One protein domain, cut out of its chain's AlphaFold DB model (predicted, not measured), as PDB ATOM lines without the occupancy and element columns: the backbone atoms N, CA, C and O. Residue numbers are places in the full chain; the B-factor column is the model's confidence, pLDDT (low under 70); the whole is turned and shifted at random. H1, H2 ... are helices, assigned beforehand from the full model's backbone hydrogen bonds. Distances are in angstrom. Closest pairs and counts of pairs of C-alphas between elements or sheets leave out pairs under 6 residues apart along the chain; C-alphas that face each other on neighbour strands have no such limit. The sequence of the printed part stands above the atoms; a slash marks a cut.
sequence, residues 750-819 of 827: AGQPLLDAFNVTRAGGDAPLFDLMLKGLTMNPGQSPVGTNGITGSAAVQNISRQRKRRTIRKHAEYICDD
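This is residues 750 to 819 of the 827 residues of the protein "TonB_dep_Rec domain-containing protein" of Acidobacteria bacterium (UniProt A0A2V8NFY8). A small head with one long helical arm: two short helices, H1 and H2, and the beginning of the long helix H3 meet in the head, together with the looping stretch 775 to 792. The rest of H3 runs out of the head, and residues 804 to 819 stick out free and make much of the length. The printed part has 70 residues with three named helices, in the order H1, H2, H3, and no named strand; its class is all helix. The whole is loose, with a radius of gyration of the C-alphas of 14.9 A and spans of 52 by 25 by 14 A.

H1, residues 754 to 762, touches H2, residues 768 to 774, about perpendicular at 79 degrees; their closest C-alphas, of Ala 757 and Leu 769, are 6.4 A apart. H3, residues 793 to 817, touches H2 with residues 793 to 794 alone, the closest C-alphas being those of Asp 771 and Gly 793 at 4.3 A. The two run the same way at a steep tilt of 69 degrees, only just short of perpendicular. H3 touches H1 with residues 794 to 798 alone; the closest C-alphas, of Thr 761 and Ser 794, are 5.4 A apart. These two run the same way at a steep tilt of 58 degrees. In H1, H2 and H3 every O i to N i+4 pair is within hydrogen-bond range.

H1 begins at C-alpha 754 (-34.265, 140.179, 76.053) and is 12.0 A long from first to last C-alpha. H2 measures 10.1 A. H3 runs 36.3 A from C-alpha 793 (-38.870, 150.300, 70.232) to C-alpha 817 (-29.613, 144.426, 35.629).

The C-alphas farthest apart, of Gly 751 and Asp 819, are 52.6 A apart. The printed part has no cut. The link from H1 to H2 is tight, that from H2 to H3 long, with 18 residues. Mean pLDDT of the printed part is 70.0; residues 750 to 752, 780 to 782 and 800 to 819 are under 70.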
ATOM      1  N   ALA A 750     -37.225 144.791  83.120       55.91
ATOM      2  CA  ALA A 750     -38.616 145.265  83.118       55.91
ATOM      3  C   ALA A 750     -39.675 144.143  82.959       55.91
ATOM      4  O   ALA A 750     -40.690 144.324  82.293       55.91
ATOM      5  N   GLY A 751     -39.432 142.973  83.562       62.34
ATOM      6  CA  GLY A 751     -40.363 141.838  83.550       62.34
ATOM      7  C   GLY A 751     -40.339 140.962  82.289       62.34
ATOM      8  O   GLY A 751     -41.139 140.036  82.209       62.34
ATOM      9  N   GLN A 752     -39.438 141.205  81.324       67.62
ATOM     10  CA  GLN A 752     -39.272 140.360  80.130       67.62
ATOM     11  C   GLN A 752     -37.788 140.048  79.850       67.62
ATOM     12  O   GLN A 752     -36.952 140.952  79.914       67.62
ATOM     13  N   PRO A 753     -37.415 138.792  79.534       78.00
ATOM     14  CA  PRO A 753     -36.099 138.476  78.980       78.00
ATOM     15  C   PRO A 753     -35.861 139.172  77.636       78.00
ATOM     16  O   PRO A 753     -36.780 139.289  76.825       78.00
ATOM     17  N   LEU A 754     -34.618 139.576  77.349       79.06
ATOM     18  CA  LEU A 754     -34.265 140.179  76.053       79.06
ATOM     19  C   LEU A 754     -34.594 139.241  74.878       79.06
ATOM     20  O   LEU A 754     -35.061 139.705  73.839       79.06
ATOM     21  N   LEU A 755     -34.406 137.928  75.045       81.62
ATOM     22  CA  LEU A 755     -34.796 136.923  74.053       81.62
ATOM     23  C   LEU A 755     -36.313 136.898  73.803       81.62
ATOM     24  O   LEU A 755     -36.740 136.788  72.653       81.62
ATOM     25  N   ASP A 756     -37.122 137.037  74.851       83.31
ATOM     26  CA  ASP A 756     -38.582 137.059  74.729       83.31
ATOM     27  C   ASP A 756     -39.050 138.354  74.079       83.31
ATOM     28  O   ASP A 756     -39.875 138.306  73.171       83.31
ATOM     29  N   ALA A 757     -38.449 139.491  74.441       83.19
ATOM     30  CA  ALA A 757     -38.672 140.753  73.748       83.19
ATOM     31  C   ALA A 757     -38.342 140.624  72.252       83.19
ATOM     32  O   ALA A 757     -39.160 140.972  71.406       83.19
ATOM     33  N   PHE A 758     -37.199 140.019  71.904       83.44
ATOM     34  CA  PHE A 758     -36.857 139.714  70.512       83.44
ATOM     35  C   PHE A 758     -37.871 138.784  69.836       83.44
ATOM     36  O   PHE A 758     -38.200 139.004  68.672       83.44
ATOM     37  N   ASN A 759     -38.373 137.758  70.524       85.81
ATOM     38  CA  ASN A 759     -39.356 136.827  69.972       85.81
ATOM     39  C   ASN A 759     -40.723 137.486  69.750       85.81
ATOM     40  O   ASN A 759     -41.307 137.286  68.686       85.81
ATOM     41  N   VAL A 760     -41.187 138.308  70.694       85.69
ATOM     42  CA  VAL A 760     -42.410 139.118  70.582       85.69
ATOM     43  C   VAL A 760     -42.285 140.080  69.403       85.69
ATOM     44  O   VAL A 760     -43.113 140.051  68.493       85.69
ATOM     45  N   THR A 761     -41.192 140.843  69.339       87.19
ATOM     46  CA  THR A 761     -40.913 141.757  68.226       87.19
ATOM     47  C   THR A 761     -40.770 141.025  66.896       87.19
ATOM     48  O   THR A 761     -41.240 141.517  65.874       87.19
ATOM     49  N   ARG A 762     -40.173 139.830  66.862       82.06
ATOM     50  CA  ARG A 762     -40.077 139.009  65.644       82.06
ATOM     51  C   ARG A 762     -41.443 138.495  65.185       82.06
ATOM     52  O   ARG A 762     -41.672 138.423  63.981       82.06
ATOM     53  N   ALA A 763     -42.330 138.162  66.119       84.62
ATOM     54  CA  ALA A 763     -43.703 137.744  65.845       84.62
ATOM     55  C   ALA A 763     -44.628 138.910  65.443       84.62
ATOM     56  O   ALA A 763     -45.793 138.683  65.131       84.62
ATOM     57  N   GLY A 764     -44.116 140.147  65.414       82.94
ATOM     58  CA  GLY A 764     -44.880 141.341  65.054       82.94
ATOM     59  C   GLY A 764     -45.549 142.043  66.237       82.94
ATOM     60  O   GLY A 764     -46.238 143.031  66.013       82.94
ATOM     61  N   GLY A 765     -45.345 141.563  67.467       84.75
ATOM     62  CA  GLY A 765     -45.837 142.205  68.683       84.75
ATOM     63  C   GLY A 765     -44.905 143.300  69.203       84.75
ATOM     64  O   GLY A 765     -43.733 143.379  68.827       84.75
ATOM     65  N   ASP A 766     -45.421 144.124  70.110       86.50
ATOM     66  CA  ASP A 766     -44.648 145.158  70.792       86.50
ATOM     67  C   ASP A 766     -44.146 144.652  72.148       86.50
ATOM     68  O   ASP A 766     -44.922 144.352  73.053       86.50
ATOM     69  N   ALA A 767     -42.826 144.545  72.280       86.81
ATOM     70  CA  ALA A 767     -42.141 144.248  73.528       86.81
ATOM     71  C   ALA A 767     -41.833 145.549  74.302       86.81
ATOM     72  O   ALA A 767     -40.999 146.338  73.833       86.81
ATOM     73  N   PRO A 768     -42.413 145.752  75.503       82.88
ATOM     74  CA  PRO A 768     -42.181 146.944  76.330       82.88
ATOM     75  C   PRO A 768     -40.709 147.178  76.691       82.88
ATOM     76  O   PRO A 768     -40.276 148.314  76.891       82.88
ATOM     77  N   LEU A 769     -39.908 146.108  76.751       81.88
ATOM     78  CA  LEU A 769     -38.477 146.212  77.023       81.88
ATOM     79  C   LEU A 769     -37.751 147.078  75.980       81.88
ATOM     80  O   LEU A 769     -36.886 147.877  76.340       81.88
ATOM     81  N   PHE A 770     -38.112 146.976  74.698       83.56
ATOM     82  CA  PHE A 770     -37.481 147.788  73.657       83.56
ATOM     83  C   PHE A 770     -37.905 149.254  73.713       83.56
ATOM     84  O   PHE A 770     -37.087 150.116  73.400       83.56
ATOM     85  N   ASP A 771     -39.125 149.555  74.163       84.38
ATOM     86  CA  ASP A 771     -39.546 150.938  74.409       84.38
ATOM     87  C   ASP A 771     -38.681 151.590  75.486       84.38
ATOM     88  O   ASP A 771     -38.254 152.730  75.329       84.38
ATOM     89  N   LEU A 772     -38.380 150.850  76.556       79.25
ATOM     90  CA  LEU A 772     -37.524 151.300  77.652       79.25
ATOM     91  C   LEU A 772     -36.062 151.449  77.227       79.25
ATOM     92  O   LEU A 772     -35.453 152.482  77.497       79.25
ATOM     93  N   MET A 773     -35.500 150.437  76.561       76.62
ATOM     94  CA  MET A 773     -34.085 150.430  76.168       76.62
ATOM     95  C   MET A 773     -33.752 151.487  75.117       76.62
ATOM     96  O   MET A 773     -32.636 151.997  75.093       76.62
ATOM     97  N   LEU A 774     -34.694 151.775  74.219       81.75
ATOM     98  CA  LEU A 774     -34.440 152.605  73.046       81.75
ATOM     99  C   LEU A 774     -35.040 154.002  73.168       81.75
ATOM    100  O   LEU A 774     -34.857 154.806  72.258       81.75
ATOM    101  N   LYS A 775     -35.737 154.308  74.270       82.94
ATOM    102  CA  LYS A 775     -36.419 155.587  74.488       82.94
ATOM    103  C   LYS A 775     -35.506 156.774  74.180       82.94
ATOM    104  O   LYS A 775     -34.416 156.893  74.733       82.94
ATOM    105  N   GLY A 776     -35.968 157.674  73.318       77.94
ATOM    106  CA  GLY A 776     -35.217 158.868  72.925       77.94
ATOM    107  C   GLY A 776     -34.104 158.624  71.900       77.94
ATOM    108  O   GLY A 776     -33.471 159.587  71.474       77.94
ATOM    109  N   LEU A 777     -33.888 157.386  71.441       77.38
ATOM    110  CA  LEU A 777     -32.956 157.079  70.357       77.38
ATOM    111  C   LEU A 777     -33.667 157.082  69.001       77.38
ATOM    112  O   LEU A 777     -34.712 156.454  68.816       77.38
ATOM    113  N   THR A 778     -33.056 157.739  68.015       80.62
ATOM    114  CA  THR A 778     -33.459 157.642  66.608       80.62
ATOM    115  C   THR A 778     -32.711 156.489  65.951       80.62
ATOM    116  O   THR A 778     -31.539 156.604  65.600       80.62
ATOM    117  N   MET A 779     -33.392 155.358  65.780       74.12
ATOM    118  CA  MET A 779     -32.782 154.150  65.212       74.12
ATOM    119  C   MET A 779     -32.713 154.138  63.679       74.12
ATOM    120  O   MET A 779     -31.929 153.384  63.109       74.12
ATOM    121  N   ASN A 780     -33.529 154.958  63.008       69.38
ATOM    122  CA  ASN A 780     -33.588 155.055  61.551       69.38
ATOM    123  C   ASN A 780     -33.542 156.532  61.119       69.38
ATOM    124  O   ASN A 780     -34.295 157.337  61.672       69.38
ATOM    125  N   PRO A 781     -32.723 156.900  60.113       66.25
ATOM    126  CA  PRO A 781     -32.717 158.254  59.563       66.25
ATOM    127  C   PRO A 781     -34.118 158.665  59.080       66.25
ATOM    128  O   PRO A 781     -34.744 157.931  58.314       66.25
ATOM    129  N   GLY A 782     -34.607 159.824  59.531       68.19
ATOM    130  CA  GLY A 782     -35.926 160.360  59.163       68.19
ATOM    131  C   GLY A 782     -37.110 159.876  60.014       68.19
ATOM    132  O   GLY A 782     -38.241 160.237  59.706       68.19
ATOM    133  N   GLN A 783     -36.884 159.088  61.073       71.25
ATOM    134  CA  GLN A 783     -37.926 158.742  62.050       71.25
ATOM    135  C   GLN A 783     -37.775 159.519  63.359       71.25
ATOM    136  O   GLN A 783     -36.667 159.880  63.764       71.25
ATOM    137  N   SER A 784     -38.901 159.757  64.035       78.06
ATOM    138  CA  SER A 784     -38.899 160.308  65.390       78.06
ATOM    139  C   SER A 784     -38.224 159.329  66.369       78.06
ATOM    140  O   SER A 784     -38.247 158.116  66.132       78.06
ATOM    141  N   PRO A 785     -37.594 159.822  67.448       82.44
ATOM    142  CA  PRO A 785     -37.032 158.964  68.485       82.44
ATOM    143  C   PRO A 785     -38.064 157.987  69.072       82.44
ATOM    144  O   PRO A 785     -39.246 158.319  69.187       82.44
ATOM    145  N   VAL A 786     -37.630 156.799  69.499       82.12
ATOM    146  CA  VAL A 786     -38.519 155.827  70.164       82.12
ATOM    147  C   VAL A 786     -39.194 156.461  71.386       82.12
ATOM    148  O   VAL A 786     -38.548 157.154  72.177       82.12
ATOM    149  N   GLY A 787     -40.501 156.232  71.541       78.25
ATOM    150  CA  GLY A 787     -41.328 156.837  72.588       78.25
ATOM    151  C   GLY A 787     -41.903 158.215  72.234       78.25
ATOM    152  O   GLY A 787     -42.603 158.800  73.057       78.25
ATOM    153  N   THR A 788     -41.649 158.728  71.025       78.56
ATOM    154  CA  THR A 788     -42.313 159.925  70.475       78.56
ATOM    155  C   THR A 788     -43.130 159.568  69.233       78.56
ATOM    156  O   THR A 788     -42.778 158.648  68.494       78.56
ATOM    157  N   ASN A 789     -44.251 160.266  69.013       78.31
ATOM    158  CA  ASN A 789     -45.157 160.054  67.871       78.31
ATOM    159  C   ASN A 789     -45.630 158.594  67.686       78.31
ATOM    160  O   ASN A 789     -45.806 158.133  66.562       78.31
ATOM    161  N   GLY A 790     -45.814 157.856  68.787       78.88
ATOM    162  CA  GLY A 790     -46.316 156.476  68.769       78.88
ATOM    163  C   GLY A 790     -45.322 155.418  68.271       78.88
ATOM    164  O   GLY A 790     -45.717 154.272  68.084       78.88
ATOM    165  N   ILE A 791     -44.045 155.763  68.056       82.38
ATOM    166  CA  ILE A 791     -43.028 154.792  67.630       82.38
ATOM    167  C   ILE A 791     -42.579 153.955  68.830       82.38
ATOM    168  O   ILE A 791     -41.888 154.459  69.721       82.38
ATOM    169  N   THR A 792     -42.928 152.669  68.815       87.38
ATOM    170  CA  THR A 792     -42.422 151.678  69.770       87.38
ATOM    171  C   THR A 792     -40.986 151.272  69.414       87.38
ATOM    172  O   THR A 792     -40.558 151.311  68.254       87.38
ATOM    173  N   GLY A 793     -40.205 150.853  70.405       84.88
ATOM    174  CA  GLY A 793     -38.870 150.300  70.232       84.88
ATOM    175  C   GLY A 793     -38.900 149.022  69.400       84.88
ATOM    176  O   GLY A 793     -38.013 148.806  68.578       84.88
ATOM    177  N   SER A 794     -39.965 148.226  69.516       87.31
ATOM    178  CA  SER A 794     -40.188 147.052  68.664       87.31
ATOM    179  C   SER A 794     -40.380 147.434  67.194       87.31
ATOM    180  O   SER A 794     -39.720 146.860  66.323       87.31
ATOM    181  N   ALA A 795     -41.192 148.457  66.902       84.19
ATOM    182  CA  ALA A 795     -41.361 148.983  65.549       84.19
ATOM    183  C   ALA A 795     -40.046 149.551  64.985       84.19
ATOM    184  O   ALA A 795     -39.699 149.302  63.825       84.19
ATOM    185  N   ALA A 796     -39.269 150.261  65.807       82.62
ATOM    186  CA  ALA A 796     -37.968 150.795  65.413       82.62
ATOM    187  C   ALA A 796     -36.962 149.685  65.041       82.62
ATOM    188  O   ALA A 796     -36.310 149.770  63.992       82.62
ATOM    189  N   VAL A 797     -36.899 148.609  65.836       82.44
ATOM    190  CA  VAL A 797     -36.051 147.428  65.588       82.44
ATOM    191  C   VAL A 797     -36.497 146.661  64.336       82.44
ATOM    192  O   VAL A 797     -35.666 146.308  63.489       82.44
ATOM    193  N   GLN A 798     -37.802 146.442  64.150       78.25
ATOM    194  CA  GLN A 798     -38.335 145.778  62.954       78.25
ATOM    195  C   GLN A 798     -38.017 146.562  61.672       78.25
ATOM    196  O   GLN A 798     -37.654 145.962  60.652       78.25
ATOM    197  N   ASN A 799     -38.099 147.894  61.714       72.50
ATOM    198  CA  ASN A 799     -37.845 148.750  60.556       72.50
ATOM    199  C   ASN A 799     -36.381 148.701  60.081       72.50
ATOM    200  O   ASN A 799     -36.145 148.687  58.868       72.50
ATOM    201  N   ILE A 800     -35.412 148.539  60.992       67.31
ATOM    202  CA  ILE A 800     -34.000 148.302  60.634       67.31
ATOM    203  C   ILE A 800     -33.854 147.006  59.820       67.31
ATOM    204  O   ILE A 800     -33.172 146.975  58.788       67.31
ATOM    205  N   SER A 801     -34.518 145.926  60.252       57.28
ATOM    206  CA  SER A 801     -34.445 144.625  59.571       57.28
ATOM    207  C   SER A 801     -35.035 144.678  58.152       57.28
ATOM    208  O   SER A 801     -34.467 144.114  57.209       57.28
ATOM    209  N   ARG A 802     -36.129 145.434  57.970       59.31
ATOM    210  CA  ARG A 802     -36.798 145.637  56.675       59.31
ATOM    211  C   ARG A 802     -35.959 146.491  55.723       59.31
ATOM    212  O   ARG A 802     -35.877 146.160  54.538       59.31
ATOM    213  N   GLN A 803     -35.284 147.536  56.211       56.44
ATOM    214  CA  GLN A 803     -34.381 148.347  55.384       56.44
ATOM    215  C   GLN A 803     -33.122 147.584  54.947       56.44
ATOM    216  O   GLN A 803     -32.721 147.707  53.789       56.44
ATOM    217  N   ARG A 804     -32.527 146.742  55.811       53.00
ATOM    218  CA  ARG A 804     -31.412 145.861  55.410       53.00
ATOM    219  C   ARG A 804     -31.838 144.855  54.339       53.00
ATOM    220  O   ARG A 804     -31.148 144.756  53.332       53.00
ATOM    221  N   LYS A 805     -33.004 144.206  54.479       48.16
ATOM    222  CA  LYS A 805     -33.575 143.346  53.420       48.16
ATOM    223  C   LYS A 805     -33.791 144.107  52.111       48.16
ATOM    224  O   LYS A 805     -33.414 143.602  51.060       48.16
ATOM    225  N   ARG A 806     -34.320 145.337  52.156       50.31
ATOM    226  CA  ARG A 806     -34.462 146.189  50.960       50.31
ATOM    227  C   ARG A 806     -33.113 146.552  50.335       50.31
ATOM    228  O   ARG A 806     -33.023 146.547  49.118       50.31
ATOM    229  N   ARG A 807     -32.058 146.804  51.120       48.97
ATOM    230  CA  ARG A 807     -30.693 147.043  50.604       48.97
ATOM    231  C   ARG A 807     -30.078 145.800  49.958       48.97
ATOM    232  O   ARG A 807     -29.430 145.935  48.928       48.97
ATOM    233  N   THR A 808     -30.296 144.609  50.517       43.78
ATOM    234  CA  THR A 808     -29.811 143.345  49.933       43.78
ATOM    235  C   THR A 808     -30.578 142.980  48.661       43.78
ATOM    236  O   THR A 808     -29.961 142.610  47.670       43.78
ATOM    237  N   ILE A 809     -31.902 143.175  48.642       45.94
ATOM    238  CA  ILE A 809     -32.736 142.986  47.443       45.94
ATOM    239  C   ILE A 809     -32.382 144.021  46.366       45.94
ATOM    240  O   ILE A 809     -32.311 143.670  45.197       45.94
ATOM    241  N   ARG A 810     -32.074 145.271  46.740       41.88
ATOM    242  CA  ARG A 810     -31.617 146.306  45.798       41.88
ATOM    243  C   ARG A 810     -30.229 145.995  45.227       41.88
ATOM    244  O   ARG A 810     -30.050 146.137  44.029       41.88
ATOM    245  N   LYS A 811     -29.300 145.462  46.035       42.34
ATOM    246  CA  LYS A 811     -27.994 144.967  45.558       42.34
ATOM    247  C   LYS A 811     -28.098 143.720  44.667       42.34
ATOM    248  O   LYS A 811     -27.265 143.549  43.790       42.34
ATOM    249  N   HIS A 812     -29.087 142.849  44.877       39.12
ATOM    250  CA  HIS A 812     -29.354 141.720  43.972       39.12
ATOM    251  C   HIS A 812     -30.084 142.147  42.692       39.12
ATOM    252  O   HIS A 812     -29.792 141.611  41.633       39.12
ATOM    253  N   ALA A 813     -30.969 143.144  42.757       41.53
ATOM    254  CA  ALA A 813     -31.586 143.729  41.567       41.53
ATOM    255  C   ALA A 813     -30.573 144.525  40.720       41.53
ATOM    256  O   ALA A 813     -30.655 144.491  39.499       41.53
ATOM    257  N   GLU A 814     -29.580 145.174  41.340       41.56
ATOM    258  CA  GLU A 814     -28.460 145.811  40.628       41.56
ATOM    259  C   GLU A 814     -27.530 144.781  39.961       41.56
ATOM    260  O   GLU A 814     -27.068 145.025  38.856       41.56
ATOM    261  N   TYR A 815     -27.339 143.592  40.549       37.66
ATOM    262  CA  TYR A 815     -26.558 142.512  39.923       37.66
ATOM    263  C   TYR A 815     -27.277 141.822  38.749       37.66
ATOM    264  O   TYR A 815     -26.623 141.332  37.838       37.66
ATOM    265  N   ILE A 816     -28.615 141.782  38.751       38.88
ATOM    266  CA  ILE A 816     -29.410 141.157  37.676       38.88
ATOM    267  C   ILE A 816     -29.618 142.120  36.489       38.88
ATOM    268  O   ILE A 816     -29.829 141.672  35.365       38.88
ATOM    269  N   CYS A 817     -29.502 143.433  36.701       36.78
ATOM    270  CA  CYS A 817     -29.613 144.426  35.629       36.78
ATOM    271  C   CYS A 817     -28.294 144.717  34.885       36.78
ATOM    272  O   CYS A 817     -28.353 145.301  33.805       36.78
ATOM    273  N   ASP A 818     -27.132 144.301  35.407       37.16
ATOM    274  CA  ASP A 818     -25.826 144.510  34.748       37.16
ATOM    275  C   ASP A 818     -25.398 143.353  33.818       37.16
ATOM    276  O   ASP A 818     -24.487 143.524  33.011       37.16
ATOM    277  N   ASP A 819     -26.090 142.206  33.845       35.84
ATOM    278  CA  ASP A 819     -25.725 141.012  33.058       35.84
ATOM    279  C   ASP A 819     -26.485 140.891  31.714       35.84
ATOM    280  O   ASP A 819     -26.495 139.849  31.060       35.84
TER     281      ASP A 819